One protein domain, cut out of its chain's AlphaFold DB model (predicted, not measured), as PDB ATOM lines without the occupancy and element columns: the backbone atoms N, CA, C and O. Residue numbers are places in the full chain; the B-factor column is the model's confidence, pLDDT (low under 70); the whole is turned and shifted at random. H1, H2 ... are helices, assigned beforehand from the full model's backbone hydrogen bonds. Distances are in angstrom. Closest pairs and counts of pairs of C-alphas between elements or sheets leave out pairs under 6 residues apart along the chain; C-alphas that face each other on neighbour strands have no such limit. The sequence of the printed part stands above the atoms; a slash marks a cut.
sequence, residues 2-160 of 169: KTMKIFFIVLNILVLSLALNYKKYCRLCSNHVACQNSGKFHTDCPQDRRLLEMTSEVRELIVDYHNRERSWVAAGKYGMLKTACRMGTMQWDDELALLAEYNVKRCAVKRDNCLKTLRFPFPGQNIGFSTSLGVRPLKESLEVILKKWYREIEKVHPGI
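What this domain is: This is residues 2 to 160 of the 169 residues of the protein "SCP domain-containing protein" of Glossina palpalis gambiensis (UniProt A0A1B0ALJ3). A long helix, H1, sticks out from a loose body with its residues 2 to 18. In the body H2 and H4 lie side by side, running the same way, while the short H3 sits between this pair and the last residues of H1, and three long links wind between the helices. The printed part has 159 residues with four named helices, in the order H1, H2, H3, H4, and no named strand; the class is all helix, though just 72 residues are in named elements, under half. The whole is loose and elongated, with a radius of gyration of the C-alphas of 19.0 A and spans of 62 by 40 by 36 A.

How they stand to each other: Look first at H1, residues 2 to 25, which touches no helix; its residues 2 to 18 stand free. H3, residues 94 to 104, touches no helix either. H2, residues 56 to 74, and H4, residues 138 to 155, touch, and their closest C-alphas, those of Val 58 and Lys 139, are 6.8 A apart. Their lines stand at a shallow tilt of 15 degrees, the same way, with the centres 11.7 A apart. Every O i to N i+4 pair is within hydrogen-bond range in H2 and H3; the counts are 19 of 20 in H1 and 10 of 14 in H4.

Where its parts are: Find C-alpha 2 at (135.304, 86.688, 218.601); from there H1 runs 35.7 A to C-alpha 25 at (128.525, 117.241, 235.812). H2 measures 26.3 A, H3 15.1 A and H4 27.4 A, ending at C-alpha 155 at (141.917, 148.188, 224.054).

The domain as a whole: The C-alphas farthest apart, those of Lys 2 and Met 80, are 65.6 A apart. The printed part has no cut, and its three links, of 30, 19 and 33 residues, are long. Mean pLDDT of the printed part is 89.6; residues 2 to 6, 8 and 12 to 23 are under 70.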
ATOM      1  N   LYS A   2     134.630  86.169 217.382       54.72
ATOM      2  CA  LYS A   2     135.304  86.688 218.601       54.72
ATOM      3  C   LYS A   2     135.598  88.199 218.544       54.72
ATOM      4  O   LYS A   2     135.283  88.911 219.487       54.72
ATOM      5  N   THR A   3     136.084  88.698 217.408       57.28
ATOM      6  CA  THR A   3     136.312  90.132 217.132       57.28
ATOM      7  C   THR A   3     135.039  90.976 217.218       57.28
ATOM      8  O   THR A   3     135.053  92.050 217.805       57.28
ATOM      9  N   MET A   4     133.912  90.458 216.721       56.62
ATOM     10  CA  MET A   4     132.611  91.136 216.796       56.62
ATOM     11  C   MET A   4     132.111  91.261 218.246       56.62
ATOM     12  O   MET A   4     131.610  92.310 218.633       56.62
ATOM     13  N   LYS A   5     132.312  90.229 219.081       62.47
ATOM     14  CA  LYS A   5     131.984  90.281 220.518       62.47
ATOM     15  C   LYS A   5     132.853  91.288 221.278       62.47
ATOM     16  O   LYS A   5     132.324  92.016 222.108       62.47
ATOM     17  N   ILE A   6     134.150  91.368 220.970       69.62
ATOM     18  CA  ILE A   6     135.059  92.364 221.565       69.62
ATOM     19  C   ILE A   6     134.620  93.780 221.181       69.62
ATOM     20  O   ILE A   6     134.502  94.629 222.057       69.62
ATOM     21  N   PHE A   7     134.294  94.017 219.908       73.62
ATOM     22  CA  PHE A   7     133.795  95.314 219.450       73.62
ATOM     23  C   PHE A   7     132.497  95.720 220.164       73.62
ATOM     24  O   PHE A   7     132.391  96.843 220.650       73.62
ATOM     25  N   PHE A   8     131.543  94.796 220.315       68.38
ATOM     26  CA  PHE A   8     130.317  95.042 221.080       68.38
ATOM     27  C   PHE A   8     130.597  95.357 222.554       68.38
ATOM     28  O   PHE A   8     129.982  96.267 223.101       68.38
ATOM     29  N   ILE A   9     131.521  94.648 223.208       76.88
ATOM     30  CA  ILE A   9     131.887  94.915 224.608       76.88
ATOM     31  C   ILE A   9     132.535  96.299 224.743       76.88
ATOM     32  O   ILE A   9     132.125  97.078 225.599       76.88
ATOM     33  N   VAL A  10     133.487  96.639 223.868       76.88
ATOM     34  CA  VAL A  10     134.152  97.953 223.857       76.88
ATOM     35  C   VAL A  10     133.141  99.076 223.617       76.88
ATOM     36  O   VAL A  10     133.143 100.061 224.351       76.88
ATOM     37  N   LEU A  11     132.230  98.906 222.657       73.94
ATOM     38  CA  LEU A  11     131.175  99.876 222.365       73.94
ATOM     39  C   LEU A  11     130.242 100.087 223.568       73.94
ATOM     40  O   LEU A  11     129.940 101.226 223.914       73.94
ATOM     41  N   ASN A  12     129.830  99.013 224.251       60.78
ATOM     42  CA  ASN A  12     128.984  99.108 225.448       60.78
ATOM     43  C   ASN A  12     129.702  99.798 226.620       60.78
ATOM     44  O   ASN A  12     129.097 100.624 227.304       60.78
ATOM     45  N   ILE A  13     130.990  99.510 226.835       66.88
ATOM     46  CA  ILE A  13     131.803 100.178 227.865       66.88
ATOM     47  C   ILE A  13     131.930 101.679 227.565       66.88
ATOM     48  O   ILE A  13     131.787 102.498 228.474       66.88
ATOM     49  N   LEU A  14     132.146 102.047 226.298       62.97
ATOM     50  CA  LEU A  14     132.250 103.443 225.866       62.97
ATOM     51  C   LEU A  14     130.929 104.208 226.066       62.97
ATOM     52  O   LEU A  14     130.923 105.338 226.548       62.97
ATOM     53  N   VAL A  15     129.790 103.584 225.747       61.91
ATOM     54  CA  VAL A  15     128.460 104.182 225.953       61.91
ATOM     55  C   VAL A  15     128.162 104.371 227.446       61.91
ATOM     56  O   VAL A  15     127.651 105.419 227.848       61.91
ATOM     57  N   LEU A  16     128.518 103.394 228.288       56.50
ATOM     58  CA  LEU A  16     128.299 103.471 229.734       56.50
ATOM     59  C   LEU A  16     129.166 104.557 230.396       56.50
ATOM     60  O   LEU A  16     128.671 105.294 231.250       56.50
ATOM     61  N   SER A  17     130.432 104.700 229.996       60.97
ATOM     62  CA  SER A  17     131.329 105.726 230.547       60.97
ATOM     63  C   SER A  17     130.874 107.149 230.192       60.97
ATOM     64  O   SER A  17     130.883 108.031 231.056       60.97
ATOM     65  N   LEU A  18     130.376 107.362 228.968       59.81
ATOM     66  CA  LEU A  18     129.773 108.629 228.541       59.81
ATOM     67  C   LEU A  18     128.506 108.961 229.349       59.81
ATOM     68  O   LEU A  18     128.357 110.084 229.839       59.81
ATOM     69  N   ALA A  19     127.620 107.980 229.560       59.44
ATOM     70  CA  ALA A  19     126.391 108.161 230.340       59.44
ATOM     71  C   ALA A  19     126.652 108.456 231.832       59.44
ATOM     72  O   ALA A  19     125.925 109.242 232.452       59.44
ATOM     73  N   LEU A  20     127.692 107.859 232.425       60.19
ATOM     74  CA  LEU A  20     128.090 108.129 233.811       60.19
ATOM     75  C   LEU A  20     128.695 109.531 233.979       60.19
ATOM     76  O   LEU A  20     128.403 110.208 234.968       60.19
ATOM     77  N   ASN A  21     129.475 109.998 233.000       62.31
ATOM     78  CA  ASN A  21     130.043 111.348 233.024       62.31
ATOM     79  C   ASN A  21     128.965 112.440 232.943       62.31
ATOM     80  O   ASN A  21     129.046 113.426 233.672       62.31
ATOM     81  N   TYR A  22     127.902 112.235 232.160       64.69
ATOM     82  CA  TYR A  22     126.763 113.160 232.088       64.69
ATOM     83  C   TYR A  22     126.139 113.458 233.467       64.69
ATOM     84  O   TYR A  22     125.989 114.618 233.854       64.69
ATOM     85  N   LYS A  23     125.819 112.420 234.258       68.69
ATOM     86  CA  LYS A  23     125.187 112.603 235.584       68.69
ATOM     87  C   LYS A  23     126.119 113.269 236.595       68.69
ATOM     88  O   LYS A  23     125.646 113.874 237.556       68.69
ATOM     89  N   LYS A  24     127.431 113.139 236.401       81.44
ATOM     90  CA  LYS A  24     128.450 113.698 237.289       81.44
ATOM     91  C   LYS A  24     128.500 115.221 237.198       81.44
ATOM     92  O   LYS A  24     128.487 115.871 238.239       81.44
ATOM     93  N   TYR A  25     128.481 115.787 235.991       89.12
ATOM     94  CA  TYR A  25     128.525 117.241 235.812       89.12
ATOM     95  C   TYR A  25     127.315 117.955 236.422       89.12
ATOM     96  O   TYR A  25     127.462 119.007 237.037       89.12
ATOM     97  N   CYS A  26     126.132 117.339 236.360       89.50
ATOM     98  CA  CYS A  26     124.914 117.898 236.956       89.50
ATOM     99  C   CYS A  26     124.930 118.000 238.477       89.50
ATOM    100  O   CYS A  26     124.115 118.712 239.055       89.50
ATOM    101  N   ARG A  27     125.857 117.303 239.138       90.50
ATOM    102  CA  ARG A  27     126.072 117.442 240.581       90.50
ATOM    103  C   ARG A  27     127.022 118.588 240.921       90.50
ATOM    104  O   ARG A  27     127.042 119.011 242.070       90.50
ATOM    105  N   LEU A  28     127.799 119.084 239.954       92.06
ATOM    106  CA  LEU A  28     128.713 120.212 240.161       92.06
ATOM    107  C   LEU A  28     127.959 121.548 240.187       92.06
ATOM    108  O   LEU A  28     128.376 122.477 240.874       92.06
ATOM    109  N   CYS A  29     126.854 121.646 239.446       91.44
ATOM    110  CA  CYS A  29     125.940 122.788 239.432       91.44
ATOM    111  C   CYS A  29     124.638 122.417 238.697       91.44
ATOM    112  O   CYS A  29     124.644 121.602 237.773       91.44
ATOM    113  N   SER A  30     123.524 123.051 239.071       86.75
ATOM    114  CA  SER A  30     122.185 122.748 238.536       86.75
ATOM    115  C   SER A  30     122.018 123.056 237.041       86.75
ATOM    116  O   SER A  30     121.332 122.316 236.342       86.75
ATOM    117  N   ASN A  31     122.671 124.108 236.538       90.19
ATOM    118  CA  ASN A  31     122.561 124.587 235.151       90.19
ATOM    119  C   ASN A  31     123.817 124.284 234.315       90.19
ATOM    120  O   ASN A  31     124.257 125.120 233.523       90.19
ATOM    121  N   HIS A  32     124.441 123.124 234.530       94.19
ATOM    122  CA  HIS A  32     125.641 122.734 233.789       94.19
ATOM    123  C   HIS A  32     125.351 122.541 232.290       94.19
ATOM    124  O   HIS A  32     124.336 121.946 231.935       94.19
ATOM    125  N   VAL A  33     126.272 122.944 231.407       93.62
ATOM    126  CA  VAL A  33     126.144 122.827 229.934       93.62
ATOM    127  C   VAL A  33     125.875 121.396 229.442       93.62
ATOM    128  O   VAL A  33     125.160 121.172 228.467       93.62
ATOM    129  N   ALA A  34     126.432 120.415 230.150       90.94
ATOM    130  CA  ALA A  34     126.234 118.995 229.876       90.94
ATOM    131  C   ALA A  34     124.886 118.444 230.385       90.94
ATOM    132  O   ALA A  34     124.492 117.359 229.972       90.94
ATOM    133  N   CYS A  35     124.169 119.142 231.273       88.81
ATOM    134  CA  CYS A  35     122.903 118.646 231.817       88.81
ATOM    135  C   CYS A  35     121.774 118.742 230.812       88.81
ATOM    136  O   CYS A  35     121.629 119.742 230.121       88.81
ATOM    137  N   GLN A  36     120.959 117.688 230.759       79.19
ATOM    138  CA  GLN A  36     119.877 117.531 229.787       79.19
ATOM    139  C   GLN A  36     120.343 117.707 228.329       79.19
ATOM    140  O   GLN A  36     119.534 117.907 227.428       79.19
ATOM    141  N   ASN A  37     121.650 117.591 228.081       81.12
ATOM    142  CA  ASN A  37     122.234 117.661 226.759       81.12
ATOM    143  C   ASN A  37     122.476 116.239 226.259       81.12
ATOM    144  O   ASN A  37     123.342 115.523 226.757       81.12
ATOM    145  N   SER A  38     121.704 115.812 225.260       82.44
ATOM    146  CA  SER A  38     121.845 114.474 224.678       82.44
ATOM    147  C   SER A  38     123.063 114.344 223.752       82.44
ATOM    148  O   SER A  38     123.174 113.354 223.031       82.44
ATOM    149  N   GLY A  39     123.907 115.379 223.656       87.00
ATOM    150  CA  GLY A  39     124.977 115.489 222.667       87.00
ATOM    151  C   GLY A  39     124.481 115.658 221.233       87.00
ATOM    152  O   GLY A  39     125.279 115.586 220.301       87.00
ATOM    153  N   LYS A  40     123.180 115.887 221.036       92.56
ATOM    154  CA  LYS A  40     122.593 116.218 219.734       92.56
ATOM    155  C   LYS A  40     122.450 117.731 219.621       92.56
ATOM    156  O   LYS A  40     122.478 118.441 220.621       92.56
ATOM    157  N   PHE A  41     122.287 118.210 218.396       95.62
ATOM    158  CA  PHE A  41     121.907 119.597 218.164       95.62
ATOM    159  C   PHE A  41     120.556 119.921 218.803       95.62
ATOM    160  O   PHE A  41     119.636 119.101 218.748       95.62
ATOM    161  N   HIS A  42     120.444 121.126 219.354       94.00
ATOM    162  CA  HIS A  42     119.186 121.676 219.838       94.00
ATOM    163  C   HIS A  42     118.188 121.856 218.685       94.00
ATOM    164  O   HIS A  42     118.584 122.016 217.528       94.00
ATOM    165  N   THR A  43     116.893 121.841 218.996       92.94
ATOM    166  CA  THR A  43     115.807 121.993 218.011       92.94
ATOM    167  C   THR A  43     115.833 123.335 217.288       92.94
ATOM    168  O   THR A  43     115.391 123.417 216.150       92.94
ATOM    169  N   ASP A  44     116.393 124.357 217.935       91.88
ATOM    170  CA  ASP A  44     116.475 125.724 217.402       91.88
ATOM    171  C   ASP A  44     117.600 125.894 216.371       91.88
ATOM    172  O   ASP A  44     117.703 126.927 215.713       91.88
ATOM    173  N   CYS A  45     118.473 124.896 216.226       95.44
ATOM    174  CA  CYS A  45     119.510 124.929 215.211       95.44
ATOM    175  C   CYS A  45     118.918 124.798 213.790       95.44
ATOM    176  O   CYS A  45     117.993 124.006 213.589       95.44
ATOM    177  N   PRO A  46     119.510 125.455 212.772       94.62
ATOM    178  CA  PRO A  46     119.107 125.304 211.371       94.62
ATOM    179  C   PRO A  46     119.083 123.847 210.883       94.62
ATOM    180  O   PRO A  46     119.831 122.991 211.364       94.62
ATOM    181  N   GLN A  47     118.233 123.531 209.904       94.00
ATOM    182  CA  GLN A  47     118.093 122.147 209.423       94.00
ATOM    183  C   GLN A  47     119.372 121.605 208.771       94.00
ATOM    184  O   GLN A  47     119.711 120.442 208.964       94.00
ATOM    185  N   ASP A  48     120.120 122.465 208.086       92.69
ATOM    186  CA  ASP A  48     121.380 122.185 207.391       92.69
ATOM    187  C   ASP A  48     122.628 122.310 208.287       92.69
ATOM    188  O   ASP A  48     123.765 122.305 207.807       92.69
ATOM    189  N   ARG A  49     122.434 122.407 209.607       94.19
ATOM    190  CA  ARG A  49     123.520 122.437 210.591       94.19
ATOM    191  C   ARG A  49     124.467 121.251 210.425       94.19
ATOM    192  O   ARG A  49     124.062 120.104 210.232       94.19
ATOM    193  N   ARG A  50     125.751 121.516 210.638       93.75
ATOM    194  CA  ARG A  50     126.793 120.492 210.691       93.75
ATOM    195  C   ARG A  50     127.784 120.816 211.787       93.75
ATOM    196  O   ARG A  50     128.136 121.977 211.987       93.75
ATOM    197  N   LEU A  51     128.237 119.779 212.482       94.69
ATOM    198  CA  LEU A  51     129.361 119.910 213.393       94.69
ATOM    199  C   LEU A  51     130.617 119.739 212.552       94.69
ATOM    200  O   LEU A  51     130.752 118.741 211.848       94.69
ATOM    201  N   LEU A  52     131.501 120.728 212.589       93.75
ATOM    202  CA  LEU A  52     132.791 120.622 211.926       93.75
ATOM    203  C   LEU A  52     133.758 119.904 212.866       93.75
ATOM    204  O   LEU A  52     133.813 120.211 214.055       93.75
ATOM    205  N   GLU A  53     134.480 118.924 212.334       93.62
ATOM    206  CA  GLU A  53     135.357 118.082 213.136       93.62
ATOM    207  C   GLU A  53     136.576 118.862 213.639       93.62
ATOM    208  O   GLU A  53     137.310 119.487 212.869       93.62
ATOM    209  N   MET A  54     136.821 118.769 214.945       95.44
ATOM    210  CA  MET A  54     138.045 119.255 215.575       95.44
ATOM    211  C   MET A  54     139.141 118.198 215.421       95.44
ATOM    212  O   MET A  54     139.412 117.443 216.358       95.44
ATOM    213  N   THR A  55     139.739 118.117 214.230       96.88
ATOM    214  CA  THR A  55     140.879 117.226 213.944       96.88
ATOM    215  C   THR A  55     142.114 117.620 214.764       96.88
ATOM    216  O   THR A  55     142.171 118.731 215.295       96.88
ATOM    217  N   SER A  56     143.122 116.744 214.865       97.12
ATOM    218  CA  SER A  56     144.381 117.058 215.570       97.12
ATOM    219  C   SER A  56     145.025 118.344 215.051       97.12
ATOM    220  O   SER A  56     145.335 119.229 215.837       97.12
ATOM    221  N   GLU A  57     145.091 118.504 213.732       97.19
ATOM    222  CA  GLU A  57     145.658 119.690 213.087       97.19
ATOM    223  C   GLU A  57     144.901 120.979 213.456       97.19
ATOM    224  O   GLU A  57     145.495 122.035 213.656       97.19
ATOM    225  N   VAL A  58     143.571 120.911 213.578       97.88
ATOM    226  CA  VAL A  58     142.763 122.065 213.996       97.88
ATOM    227  C   VAL A  58     142.996 122.395 215.473       97.88
ATOM    228  O   VAL A  58     143.079 123.571 215.832       97.88
ATOM    229  N   ARG A  59     143.108 121.377 216.335       98.19
ATOM    230  CA  ARG A  59     143.409 121.559 217.765       98.19
ATOM    231  C   ARG A  59     144.788 122.184 217.958       98.19
ATOM    232  O   ARG A  59     144.911 123.142 218.718       98.19
ATOM    233  N   GLU A  60     145.787 121.680 217.237       97.81
ATOM    234  CA  GLU A  60     147.156 122.201 217.219       97.81
ATOM    235  C   GLU A  60     147.177 123.658 216.760       97.81
ATOM    236  O   GLU A  60     147.676 124.507 217.491       97.81
ATOM    237  N   LEU A  61     146.506 123.992 215.649       97.81
ATOM    238  CA  LEU A  61     146.393 125.373 215.169       97.81
ATOM    239  C   LEU A  61     145.855 126.325 216.247       97.81
ATOM    240  O   LEU A  61     146.376 127.428 216.418       97.81
ATOM    241  N   ILE A  62     144.814 125.919 216.981       98.38
ATOM    242  CA  ILE A  62     144.226 126.743 218.044       98.38
ATOM    243  C   ILE A  62     145.210 126.927 219.197       98.38
ATOM    244  O   ILE A  62     145.396 128.055 219.661       98.38
ATOM    245  N   VAL A  63     145.818 125.844 219.679       98.56
ATOM    246  CA  VAL A  63     146.747 125.885 220.816       98.56
ATOM    247  C   VAL A  63     148.002 126.683 220.462       98.56
ATOM    248  O   VAL A  63     148.403 127.552 221.237       98.56
ATOM    249  N   ASP A  64     148.566 126.470 219.276       98.44
ATOM    250  CA  ASP A  64     149.751 127.175 218.787       98.44
ATOM    251  C   ASP A  64     149.492 128.666 218.607       98.44
ATOM    252  O   ASP A  64     150.324 129.486 219.000       98.44
ATOM    253  N   TYR A  65     148.320 129.038 218.079       98.56
ATOM    254  CA  TYR A  65     147.922 130.440 217.992       98.56
ATOM    255  C   TYR A  65     147.919 131.089 219.381       98.56
ATOM    256  O   TYR A  65     148.610 132.084 219.594       98.56
ATOM    257  N   HIS A  66     147.203 130.504 220.348       98.56
ATOM    258  CA  HIS A  66     147.137 131.056 221.704       98.56
ATOM    259  C   HIS A  66     148.517 131.120 222.361       98.56
ATOM    260  O   HIS A  66     148.855 132.132 222.970       98.56
ATOM    261  N   ASN A  67     149.333 130.075 222.231       98.69
ATOM    262  CA  ASN A  67     150.668 130.033 222.823       98.69
ATOM    263  C   ASN A  67     151.624 131.051 222.204       98.69
ATOM    264  O   ASN A  67     152.401 131.670 222.934       98.69
ATOM    265  N   ARG A  68     151.539 131.284 220.888       98.00
ATOM    266  CA  ARG A  68     152.290 132.354 220.233       98.00
ATOM    267  C   ARG A  68     151.890 133.707 220.806       98.00
ATOM    268  O   ARG A  68     152.755 134.399 221.334       98.00
ATOM    269  N   GLU A  69     150.609 134.061 220.783       97.25
ATOM    270  CA  GLU A  69     150.167 135.372 221.277       97.25
ATOM    271  C   GLU A  69     150.488 135.561 222.778       97.25
ATOM    272  O   GLU A  69     150.989 136.609 223.189       97.25
ATOM    273  N   ARG A  70     150.326 134.515 223.602       97.50
ATOM    274  CA  ARG A  70     150.729 134.517 225.024       97.50
ATOM    275  C   ARG A  70     152.223 134.764 225.214       97.50
ATOM    276  O   ARG A  70     152.595 135.495 226.128       97.50
ATOM    277  N   SER A  71     153.072 134.176 224.371       97.38
ATOM    278  CA  SER A  71     154.525 134.379 224.404       97.38
ATOM    279  C   SER A  71     154.903 135.825 224.066       97.38
ATOM    280  O   SER A  71     155.742 136.425 224.738       97.38
ATOM    281  N   TRP A  72     154.224 136.433 223.090       95.50
ATOM    282  CA  TRP A  72     154.427 137.841 222.737       95.50
ATOM    283  C   TRP A  72     154.044 138.790 223.874       95.50
ATOM    284  O   TRP A  72     154.827 139.678 224.220       95.50
ATOM    285  N   VAL A  73     152.885 138.566 224.500       95.25
ATOM    286  CA  VAL A  73     152.457 139.327 225.684       95.25
ATOM    287  C   VAL A  73     153.438 139.132 226.839       95.25
ATOM    288  O   VAL A  73     153.871 140.106 227.447       95.25
ATOM    289  N   ALA A  74     153.852 137.893 227.114       96.25
ATOM    290  CA  ALA A  74     154.779 137.594 228.203       96.25
ATOM    291  C   ALA A  74     156.143 138.274 228.030       96.25
ATOM    292  O   ALA A  74     156.743 138.707 229.012       96.25
ATOM    293  N   ALA A  75     156.601 138.418 226.787       95.44
ATOM    294  CA  ALA A  75     157.822 139.134 226.444       95.44
ATOM    295  C   ALA A  75     157.674 140.670 226.473       95.44
ATOM    296  O   ALA A  75     158.633 141.363 226.143       95.44
ATOM    297  N   GLY A  76     156.506 141.213 226.842       92.38
ATOM    298  CA  GLY A  76     156.262 142.659 226.883       92.38
ATOM    299  C   GLY A  76     156.278 143.311 225.497       92.38
ATOM    300  O   GLY A  76     156.565 144.496 225.370       92.38
ATOM    301  N   LYS A  77     156.008 142.545 224.431       87.88
ATOM    302  CA  LYS A  77     156.110 143.025 223.040       87.88
ATOM    303  C   LYS A  77     154.878 143.792 222.554       87.88
ATOM    304  O   LYS A  77     154.795 144.099 221.368       87.88
ATOM    305  N   TYR A  78     153.918 144.074 223.433       84.62
ATOM    306  CA  TYR A  78     152.680 144.747 223.063       84.62
ATOM    307  C   TYR A  78     152.457 146.026 223.871       84.62
ATOM    308  O   TYR A  78     152.111 145.979 225.053       84.62
ATOM    309  N   GLY A  79     152.607 147.171 223.200       83.06
ATOM    310  CA  GLY A  79     152.270 148.488 223.738       83.06
ATOM    311  C   GLY A  79     152.925 148.766 225.091       83.06
ATOM    312  O   GLY A  79     154.144 148.750 225.217       83.06
ATOM    313  N   MET A  80     152.091 149.033 226.097       84.00
ATOM    314  CA  MET A  80     152.509 149.349 227.468       84.00
ATOM    315  C   MET A  80     152.442 148.144 228.421       84.00
ATOM    316  O   MET A  80     152.553 148.315 229.636       84.00
ATOM    317  N   LEU A  81     152.201 146.931 227.911       90.38
ATOM    318  CA  LEU A  81     152.080 145.747 228.758       90.38
ATOM    319  C   LEU A  81     153.450 145.333 229.304       90.38
ATOM    320  O   LEU A  81     154.422 145.193 228.562       90.38
ATOM    321  N   LYS A  82     153.516 145.120 230.620       91.88
ATOM    322  CA  LYS A  82     154.722 144.642 231.305       91.88
ATOM    323  C   LYS A  82     155.007 143.185 230.927       91.88
ATOM    324  O   LYS A  82     154.097 142.431 230.580       91.88
ATOM    325  N   THR A  83     156.265 142.775 231.053       95.31
ATOM    326  CA  THR A  83     156.653 141.367 230.918       95.31
ATOM    327  C   THR A  83     155.961 140.512 231.983       95.31
ATOM    328  O   THR A  83     155.799 140.924 233.133       95.31
ATOM    329  N   ALA A  84     155.544 139.301 231.614       96.12
ATOM    330  CA  ALA A  84     154.883 138.391 232.542       96.12
ATOM    331  C   ALA A  84     155.914 137.488 233.230       96.12
ATOM    332  O   ALA A  84     156.655 136.768 232.565       96.12
ATOM    333  N   CYS A  85     155.910 137.446 234.564       95.94
ATOM    334  CA  CYS A  85     156.834 136.589 235.316       95.94
ATOM    335  C   CYS A  85     156.551 135.085 235.143       95.94
ATOM    336  O   CYS A  85     157.457 134.269 235.290       95.94
ATOM    337  N   ARG A  86     155.292 134.693 234.883       96.88
ATOM    338  CA  ARG A  86     154.874 133.279 234.847       96.88
ATOM    339  C   ARG A  86     153.681 133.031 233.915       96.88
ATOM    340  O   ARG A  86     152.584 132.711 234.364       96.88
ATOM    341  N   MET A  87     153.898 133.159 232.608       97.62
ATOM    342  CA  MET A  87     152.892 132.829 231.589       97.62
ATOM    343  C   MET A  87     153.090 131.394 231.076       97.62
ATOM    344  O   MET A  87     153.954 131.145 230.244       97.62
ATOM    345  N   GLY A  88     152.308 130.437 231.584       97.06
ATOM    346  CA  GLY A  88     152.428 129.026 231.186       97.06
ATOM    347  C   GLY A  88     151.931 128.733 229.764       97.06
ATOM    348  O   GLY A  88     151.015 129.396 229.268       97.06
ATOM    349  N   THR A  89     152.500 127.706 229.133       98.00
ATOM    350  CA  THR A  89     152.044 127.172 227.841       98.00
ATOM    351  C   THR A  89     150.720 126.430 228.013       98.00
ATOM    352  O   THR A  89     150.578 125.594 228.904       98.00
ATOM    353  N   MET A  90     149.743 126.737 227.166       98.12
ATOM    354  CA  MET A  90     148.467 126.036 227.107       98.12
ATOM    355  C   MET A  90     148.610 124.696 226.392       98.12
ATOM    356  O   MET A  90     149.396 124.556 225.456       98.12
ATOM    357  N   GLN A  91     147.799 123.734 226.816       98.06
ATOM    358  CA  GLN A  91     147.639 122.435 226.175       98.06
ATOM    359  C   GLN A  91     146.160 122.215 225.866       98.06
ATOM    360  O   GLN A  91     145.289 122.790 226.525       98.06
ATOM    361  N   TRP A  92     145.886 121.393 224.858       98.25
ATOM    362  CA  TRP A  92     144.526 120.960 224.569       98.25
ATOM    363  C   TRP A  92     143.998 120.067 225.696       98.25
ATOM    364  O   TRP A  92     144.732 119.229 226.218       98.25
ATOM    365  N   ASP A  93     142.721 120.218 226.037       98.06
ATOM    366  CA  ASP A  93     142.043 119.375 227.016       98.06
ATOM    367  C   ASP A  93     140.722 118.852 226.442       98.06
ATOM    368  O   ASP A  93     139.816 119.626 226.123       98.06
ATOM    369  N   ASP A  94     140.609 117.530 226.305       96.69
ATOM    370  CA  ASP A  94     139.450 116.902 225.664       96.69
ATOM    371  C   ASP A  94     138.162 117.003 226.501       96.69
ATOM    372  O   ASP A  94     137.066 116.993 225.940       96.69
ATOM    373  N   GLU A  95     138.264 117.143 227.830       95.00
ATOM    374  CA  GLU A  95     137.095 117.347 228.696       95.00
ATOM    375  C   GLU A  95     136.488 118.729 228.432       95.00
ATOM    376  O   GLU A  95     135.287 118.843 228.187       95.00
ATOM    377  N   LEU A  96     137.321 119.776 228.402       97.06
ATOM    378  CA  LEU A  96     136.880 121.135 228.072       97.06
ATOM    379  C   LEU A  96     136.371 121.244 226.628       97.06
ATOM    380  O   LEU A  96     135.371 121.919 226.384       97.06
ATOM    381  N   ALA A  97     137.004 120.545 225.681       97.25
ATOM    382  CA  ALA A  97     136.555 120.496 224.291       97.25
ATOM    383  C   ALA A  97     135.150 119.890 224.149       97.25
ATOM    384  O   ALA A  97     134.304 120.448 223.448       97.25
ATOM    385  N   LEU A  98     134.874 118.790 224.857       94.50
ATOM    386  CA  LEU A  98     133.549 118.172 224.892       94.50
ATOM    387  C   LEU A  98     132.489 119.135 225.450       94.50
ATOM    388  O   LEU A  98     131.388 119.233 224.907       94.50
ATOM    389  N   LEU A  99     132.813 119.870 226.518       95.38
ATOM    390  CA  LEU A  99     131.897 120.862 227.089       95.38
ATOM    391  C   LEU A  99     131.646 122.041 226.137       95.38
ATOM    392  O   LEU A  99     130.506 122.495 226.023       95.38
ATOM    393  N   ALA A 100     132.664 122.492 225.402       97.00
ATOM    394  CA  ALA A 100     132.505 123.506 224.363       97.00
ATOM    395  C   ALA A 100     131.624 123.010 223.199       97.00
ATOM    396  O   ALA A 100     130.788 123.758 222.693       97.00
ATOM    397  N   GLU A 101     131.741 121.740 222.805       96.12
ATOM    398  CA  GLU A 101     130.880 121.143 221.778       96.12
ATOM    399  C   GLU A 101     129.401 121.140 222.196       96.12
ATOM    400  O   GLU A 101     128.523 121.440 221.380       96.12
ATOM    401  N   TYR A 102     129.108 120.865 223.472       95.19
ATOM    402  CA  TYR A 102     127.745 120.961 223.998       95.19
ATOM    403  C   TYR A 102     127.156 122.372 223.874       95.19
ATOM    404  O   TYR A 102     125.967 122.487 223.574       95.19
ATOM    405  N   ASN A 103     127.965 123.422 224.051       95.38
ATOM    406  CA  ASN A 103     127.547 124.810 223.833       95.38
ATOM    407  C   ASN A 103     127.255 125.086 222.350       95.38
ATOM    408  O   ASN A 103     126.159 125.533 222.007       95.38
ATOM    409  N   VAL A 104     128.190 124.740 221.457       95.31
ATOM    410  CA  VAL A 104     128.063 124.979 220.007       95.31
ATOM    411  C   VAL A 104     126.835 124.275 219.427       95.31
ATOM    412  O   VAL A 104     126.138 124.833 218.578       95.31
ATOM    413  N   LYS A 105     126.498 123.081 219.930       95.44
ATOM    414  CA  LYS A 105     125.299 122.327 219.531       95.44
ATOM    415  C   LYS A 105     123.972 122.999 219.898       95.44
ATOM    416  O   LYS A 105     122.926 122.508 219.482       95.44
ATOM    417  N   ARG A 106     123.985 124.121 220.624       93.62
ATOM    418  CA  ARG A 106     122.802 124.964 220.865       93.62
ATOM    419  C   ARG A 106     122.593 126.031 219.791       93.62
ATOM    420  O   ARG A 106     121.541 126.658 219.786       93.62
ATOM    421  N   CYS A 107     123.575 126.241 218.909       93.81
ATOM    422  CA  CYS A 107     123.541 127.221 217.818       93.81
ATOM    423  C   CYS A 107     123.197 128.652 218.263       93.81
ATOM    424  O   CYS A 107     122.634 129.430 217.497       93.81
ATOM    425  N   ALA A 108     123.556 129.005 219.498       92.00
ATOM    426  CA  ALA A 108     123.329 130.316 220.080       92.00
ATOM    427  C   ALA A 108     124.662 130.913 220.531       92.00
ATOM    428  O   ALA A 108     125.472 130.236 221.162       92.00
ATOM    429  N   VAL A 109     124.879 132.198 220.251       91.94
ATOM    430  CA  VAL A 109     126.061 132.941 220.713       91.94
ATOM    431  C   VAL A 109     125.831 133.353 222.170       91.94
ATOM    432  O   VAL A 109     125.542 134.508 222.469       91.94
ATOM    433  N   LYS A 110     125.863 132.377 223.084       93.19
ATOM    434  CA  LYS A 110     125.540 132.578 224.501       93.19
ATOM    435  C   LYS A 110     126.470 131.779 225.406       93.19
ATOM    436  O   LYS A 110     126.649 130.579 225.203       93.19
ATOM    437  N   ARG A 111     127.009 132.453 226.428       93.56
ATOM    438  CA  ARG A 111     127.852 131.828 227.453       93.56
ATOM    439  C   ARG A 111     127.069 130.816 228.279       93.56
ATOM    440  O   ARG A 111     125.886 131.014 228.569       93.56
ATOM    441  N   ASP A 112     127.741 129.741 228.663       94.38
ATOM    442  CA  ASP A 112     127.173 128.772 229.588       94.38
ATOM    443  C   ASP A 112     127.210 129.317 231.010       94.38
ATOM    444  O   ASP A 112     128.208 129.874 231.458       94.38
ATOM    445  N   ASN A 113     126.136 129.080 231.758       92.12
ATOM    446  CA  ASN A 113     126.086 129.447 233.172       92.12
ATOM    447  C   ASN A 113     127.065 128.616 234.015       92.12
ATOM    448  O   ASN A 113     127.463 129.031 235.100       92.12
ATOM    449  N   CYS A 114     127.395 127.405 233.560       94.69
ATOM    450  CA  CYS A 114     128.296 126.516 234.266       94.69
ATOM    451  C   CYS A 114     128.896 125.458 233.328       94.69
ATOM    452  O   CYS A 114     128.171 124.689 232.696       94.69
ATOM    453  N   LEU A 115     130.225 125.402 233.292       94.69
ATOM    454  CA  LEU A 115     131.025 124.428 232.538       94.69
ATOM    455  C   LEU A 115     132.126 123.797 233.415       94.69
ATOM    456  O   LEU A 115     133.197 123.431 232.938       94.69
ATOM    457  N   LYS A 116     131.880 123.736 234.728       94.88
ATOM    458  CA  LYS A 116     132.843 123.292 235.740       94.88
ATOM    459  C   LYS A 116     133.176 121.812 235.578       94.88
ATOM    460  O   LYS A 116     132.284 120.979 235.467       94.88
ATOM    461  N   THR A 117     134.449 121.466 235.702       93.31
ATOM    462  CA  THR A 117     134.888 120.072 235.839       93.31
ATOM    463  C   THR A 117     135.444 119.832 237.238       93.31
ATOM    464  O   THR A 117     135.612 120.764 238.024       93.31
ATOM    465  N   LEU A 118     135.745 118.574 237.578       92.62
ATOM    466  CA  LEU A 118     136.457 118.299 238.831       92.62
ATOM    467  C   LEU A 118     137.887 118.856 238.820       92.62
ATOM    468  O   LEU A 118     138.387 119.254 239.866       92.62
ATOM    469  N   ARG A 119     138.546 118.853 237.652       95.12
ATOM    470  CA  ARG A 119     139.921 119.353 237.491       95.12
ATOM    471  C   ARG A 119     139.956 120.876 237.370       95.12
ATOM    472  O   ARG A 119     140.898 121.506 237.837       95.12
ATOM    473  N   PHE A 120     138.918 121.454 236.771       95.38
ATOM    474  CA  PHE A 120     138.798 122.878 236.484       95.38
ATOM    475  C   PHE A 120     137.483 123.414 237.072       95.38
ATOM    476  O   PHE A 120     136.460 123.440 236.384       95.38
ATOM    477  N   PRO A 121     137.474 123.841 238.349       94.25
ATOM    478  CA  PRO A 121     136.257 124.302 239.022       94.25
ATOM    479  C   PRO A 121     135.776 125.690 238.563       94.25
ATOM    480  O   PRO A 121     134.635 126.053 238.846       94.25
ATOM    481  N   PHE A 122     136.618 126.456 237.860       93.75
ATOM    482  CA  PHE A 122     136.300 127.785 237.316       93.75
ATOM    483  C   PHE A 122     136.885 127.966 235.902       93.75
ATOM    484  O   PHE A 122     137.798 128.767 235.710       93.75
ATOM    485  N   PRO A 123     136.436 127.190 234.901       95.62
ATOM    486  CA  PRO A 123     136.933 127.349 233.544       95.62
ATOM    487  C   PRO A 123     136.316 128.596 232.893       95.62
ATOM    488  O   PRO A 123     135.111 128.830 232.996       95.62
ATOM    489  N   GLY A 124     137.153 129.392 232.227       94.69
ATOM    490  CA  GLY A 124     136.710 130.526 231.412       94.69
ATOM    491  C   GLY A 124     136.107 130.087 230.073       94.69
ATOM    492  O   GLY A 124     136.228 128.929 229.670       94.69
ATOM    493  N   GLN A 125     135.478 131.026 229.361       95.75
ATOM    494  CA  GLN A 125     134.874 130.762 228.056       95.75
ATOM    495  C   GLN A 125     134.940 131.984 227.133       95.75
ATOM    496  O   GLN A 125     134.364 133.036 227.422       95.75
ATOM    497  N   ASN A 126     135.553 131.789 225.965       96.25
ATOM    498  CA  ASN A 126     135.437 132.699 224.832       96.25
ATOM    499  C   ASN A 126     134.435 132.137 223.823       96.25
ATOM    500  O   ASN A 126     134.461 130.950 223.506       96.25
ATOM    501  N   ILE A 127     133.561 133.002 223.307       95.88
ATOM    502  CA  ILE A 127     132.621 132.670 222.235       95.88
ATOM    503  C   ILE A 127     132.911 133.589 221.062       95.88
ATOM    504  O   ILE A 127     133.173 134.781 221.223       95.88
ATOM    505  N   GLY A 128     132.897 133.019 219.868       93.94
ATOM    506  CA  GLY A 128     133.152 133.743 218.643       93.94
ATOM    507  C   GLY A 128     132.372 133.119 217.509       93.94
ATOM    508  O   GLY A 128     132.120 131.916 217.493       93.94
ATOM    509  N   PHE A 129     131.981 133.952 216.558       93.06
ATOM    510  CA  PHE A 129     131.329 133.504 215.343       93.06
ATOM    511  C   PHE A 129     131.911 134.240 214.136       93.06
ATOM    512  O   PHE A 129     132.413 135.371 214.217       93.06
ATOM    513  N   SER A 130     131.845 133.567 212.995       91.31
ATOM    514  CA  SER A 130     132.215 134.109 211.698       91.31
ATOM    515  C   SER A 130     131.055 133.886 210.742       91.31
ATOM    516  O   SER A 130     130.497 132.795 210.687       91.31
ATOM    517  N   THR A 131     130.714 134.918 209.981       90.88
ATOM    518  CA  THR A 131     129.707 134.876 208.922       90.88
ATOM    519  C   THR A 131     130.396 135.027 207.568       90.88
ATOM    520  O   THR A 131     131.419 135.710 207.440       90.88
ATOM    521  N   SER A 132     129.864 134.358 206.550       91.19
ATOM    522  CA  SER A 132     130.353 134.421 205.173       91.19
ATOM    523  C   SER A 132     129.204 134.175 204.198       91.19
ATOM    524  O   SER A 132     128.249 133.483 204.536       91.19
ATOM    525  N   LEU A 133     129.296 134.739 202.987       90.62
ATOM    526  CA  LEU A 133     128.289 134.541 201.931       90.62
ATOM    527  C   LEU A 133     128.304 133.117 201.347       90.62
ATOM    528  O   LEU A 133     127.313 132.676 200.780       90.62
ATOM    529  N   GLY A 134     129.421 132.401 201.488       89.31
ATOM    530  CA  GLY A 134     129.576 131.010 201.069       89.31
ATOM    531  C   GLY A 134     130.256 130.165 202.140       89.31
ATOM    532  O   GLY A 134     130.687 130.679 203.177       89.31
ATOM    533  N   VAL A 135     130.370 128.861 201.881       87.06
ATOM    534  CA  VAL A 135     131.071 127.933 202.773       87.06
ATOM    535  C   VAL A 135     132.544 128.319 202.857       87.06
ATOM    536  O   VAL A 135     133.263 128.276 201.864       87.06
ATOM    537  N   ARG A 136     132.991 128.659 204.066       89.81
ATOM    538  CA  ARG A 136     134.400 128.888 204.376       89.81
ATOM    539  C   ARG A 136     134.994 127.648 205.058       89.81
ATOM    540  O   ARG A 136     134.322 127.068 205.918       89.81
ATOM    541  N   PRO A 137     136.235 127.244 204.733       92.00
ATOM    542  CA  PRO A 137     136.944 126.207 205.476       92.00
ATOM    543  C   PRO A 137     137.018 126.503 206.980       92.00
ATOM    544  O   PRO A 137     137.056 127.661 207.411       92.00
ATOM    545  N   LEU A 138     137.059 125.447 207.801       93.19
ATOM    546  CA  LEU A 138     137.089 125.583 209.262       93.19
ATOM    547  C   LEU A 138     138.296 126.406 209.729       93.19
ATOM    548  O   LEU A 138     138.123 127.333 210.515       93.19
ATOM    549  N   LYS A 139     139.496 126.121 209.209       94.69
ATOM    550  CA  LYS A 139     140.733 126.821 209.598       94.69
ATOM    551  C   LYS A 139     140.657 128.323 209.330       94.69
ATOM    552  O   LYS A 139     140.930 129.111 210.225       94.69
ATOM    553  N   GLU A 140     140.184 128.727 208.153       94.00
ATOM    554  CA  GLU A 140     140.003 130.147 207.826       94.00
ATOM    555  C   GLU A 140     138.945 130.819 208.717       94.00
ATOM    556  O   GLU A 140     139.095 131.970 209.128       94.00
ATOM    557  N   SER A 141     137.862 130.107 209.044       94.69
ATOM    558  CA  SER A 141     136.832 130.611 209.963       94.69
ATOM    559  C   SER A 141     137.379 130.792 211.382       94.69
ATOM    560  O   SER A 141     137.097 131.804 212.026       94.69
ATOM    561  N   LEU A 142     138.197 129.843 211.846       96.00
ATOM    562  CA  LEU A 142     138.886 129.908 213.131       96.00
ATOM    563  C   LEU A 142     139.891 131.050 213.167       96.00
ATOM    564  O   LEU A 142     139.888 131.805 214.130       96.00
ATOM    565  N   GLU A 143     140.692 131.242 212.121       95.88
ATOM    566  CA  GLU A 143     141.626 132.366 212.053       95.88
ATOM    567  C   GLU A 143     140.927 133.714 212.215       95.88
ATOM    568  O   GLU A 143     141.434 134.586 212.919       95.88
ATOM    569  N   VAL A 144     139.758 133.896 211.593       96.00
ATOM    570  CA  VAL A 144     138.971 135.125 211.755       96.00
ATOM    571  C   VAL A 144     138.540 135.315 213.208       96.00
ATOM    572  O   VAL A 144     138.642 136.423 213.729       96.00
ATOM    573  N   ILE A 145     138.075 134.256 213.871       96.81
ATOM    574  CA  ILE A 145     137.637 134.314 215.272       96.81
ATOM    575  C   ILE A 145     138.825 134.579 216.210       96.81
ATOM    576  O   ILE A 145     138.763 135.492 217.028       96.81
ATOM    577  N   LEU A 146     139.926 133.846 216.042       98.06
ATOM    578  CA  LEU A 146     141.147 133.979 216.836       98.06
ATOM    579  C   LEU A 146     141.744 135.386 216.718       98.06
ATOM    580  O   LEU A 146     142.039 136.019 217.729       98.06
ATOM    581  N   LYS A 147     141.834 135.920 215.490       97.19
ATOM    582  CA  LYS A 147     142.299 137.293 215.243       97.19
ATOM    583  C   LYS A 147     141.369 138.333 215.867       97.19
ATOM    584  O   LYS A 147     141.862 139.347 216.349       97.19
ATOM    585  N   LYS A 148     140.049 138.108 215.869       96.56
ATOM    586  CA  LYS A 148     139.089 139.011 216.527       96.56
ATOM    587  C   LYS A 148     139.312 139.058 218.035       96.56
ATOM    588  O   LYS A 148     139.438 140.158 218.559       96.56
ATOM    589  N   TRP A 149     139.407 137.904 218.698       96.94
ATOM    590  CA  TRP A 149     139.690 137.856 220.135       96.94
ATOM    591  C   TRP A 149     141.028 138.513 220.460       96.94
ATOM    592  O   TRP A 149     141.099 139.338 221.360       96.94
ATOM    593  N   TYR A 150     142.084 138.201 219.703       96.00
ATOM    594  CA  TYR A 150     143.388 138.794 219.975       96.00
ATOM    595  C   TYR A 150     143.394 140.309 219.763       96.00
ATOM    596  O   TYR A 150     143.970 141.016 220.576       96.00
ATOM    597  N   ARG A 151     142.708 140.833 218.737       95.38
ATOM    598  CA  ARG A 151     142.644 142.279 218.460       95.38
ATOM    599  C   ARG A 151     142.089 143.100 219.628       95.38
ATOM    600  O   ARG A 151     142.415 144.276 219.738       95.38
ATOM    601  N   GLU A 152     141.312 142.506 220.534       93.00
ATOM    602  CA  GLU A 152     140.852 143.190 221.753       93.00
ATOM    603  C   GLU A 152     142.007 143.697 222.628       93.00
ATOM    604  O   GLU A 152     141.822 144.655 223.378       93.00
ATOM    605  N   ILE A 153     143.214 143.143 222.465       92.56
ATOM    606  CA  ILE A 153     144.437 143.627 223.106       92.56
ATOM    607  C   ILE A 153     144.733 145.109 222.810       92.56
ATOM    608  O   ILE A 153     145.281 145.796 223.667       92.56
ATOM    609  N   GLU A 154     144.279 145.644 221.669       91.69
ATOM    610  CA  GLU A 154     144.384 147.073 221.312       91.69
ATOM    611  C   GLU A 154     143.655 147.995 222.294       91.69
ATOM    612  O   GLU A 154     143.964 149.182 222.381       91.69
ATOM    613  N   LYS A 155     142.698 147.456 223.052       89.31
ATOM    614  CA  LYS A 155     141.917 148.188 224.054       89.31
ATOM    615  C   LYS A 155     142.409 147.943 225.482       89.31
ATOM    616  O   LYS A 155     141.840 148.496 226.421       89.31
ATOM    617  N   VAL A 156     143.428 147.105 225.673       89.38
ATOM    618  CA  VAL A 156     143.905 146.729 227.006       89.38
ATOM    619  C   VAL A 156     144.821 147.814 227.561       89.38
ATOM    620  O   VAL A 156     145.899 148.082 227.034       89.38
ATOM    621  N   HIS A 157     144.411 148.401 228.684       87.94
ATOM    622  CA  HIS A 157     145.245 149.297 229.478       87.94
ATOM    623  C   HIS A 157     145.978 148.509 230.583       87.94
ATOM    624  O   HIS A 157     145.370 147.604 231.162       87.94
ATOM    625  N   PRO A 158     147.231 148.854 230.959       86.75
ATOM    626  CA  PRO A 158     147.964 148.151 232.021       86.75
ATOM    627  C   PRO A 158     147.193 148.026 233.339       86.75
ATOM    628  O   PRO A 158     147.259 146.989 233.987       86.75
ATOM    629  N   GLY A 159     146.382 149.030 233.687       87.94
ATOM    630  CA  GLY A 159     145.522 148.988 234.877       87.94
ATOM    631  C   GLY A 159     144.502 147.838 234.888       87.94
ATOM    632  O   GLY A 159     144.186 147.329 235.956       87.94
ATOM    633  N   ILE A 160     144.035 147.380 233.717       87.94
ATOM    634  CA  ILE A 160     143.150 146.204 233.601       87.94
ATOM    635  C   ILE A 160     143.920 144.920 233.937       87.94
ATOM    636  O   ILE A 160     143.361 144.008 234.539       87.94
TER     637      ILE A 160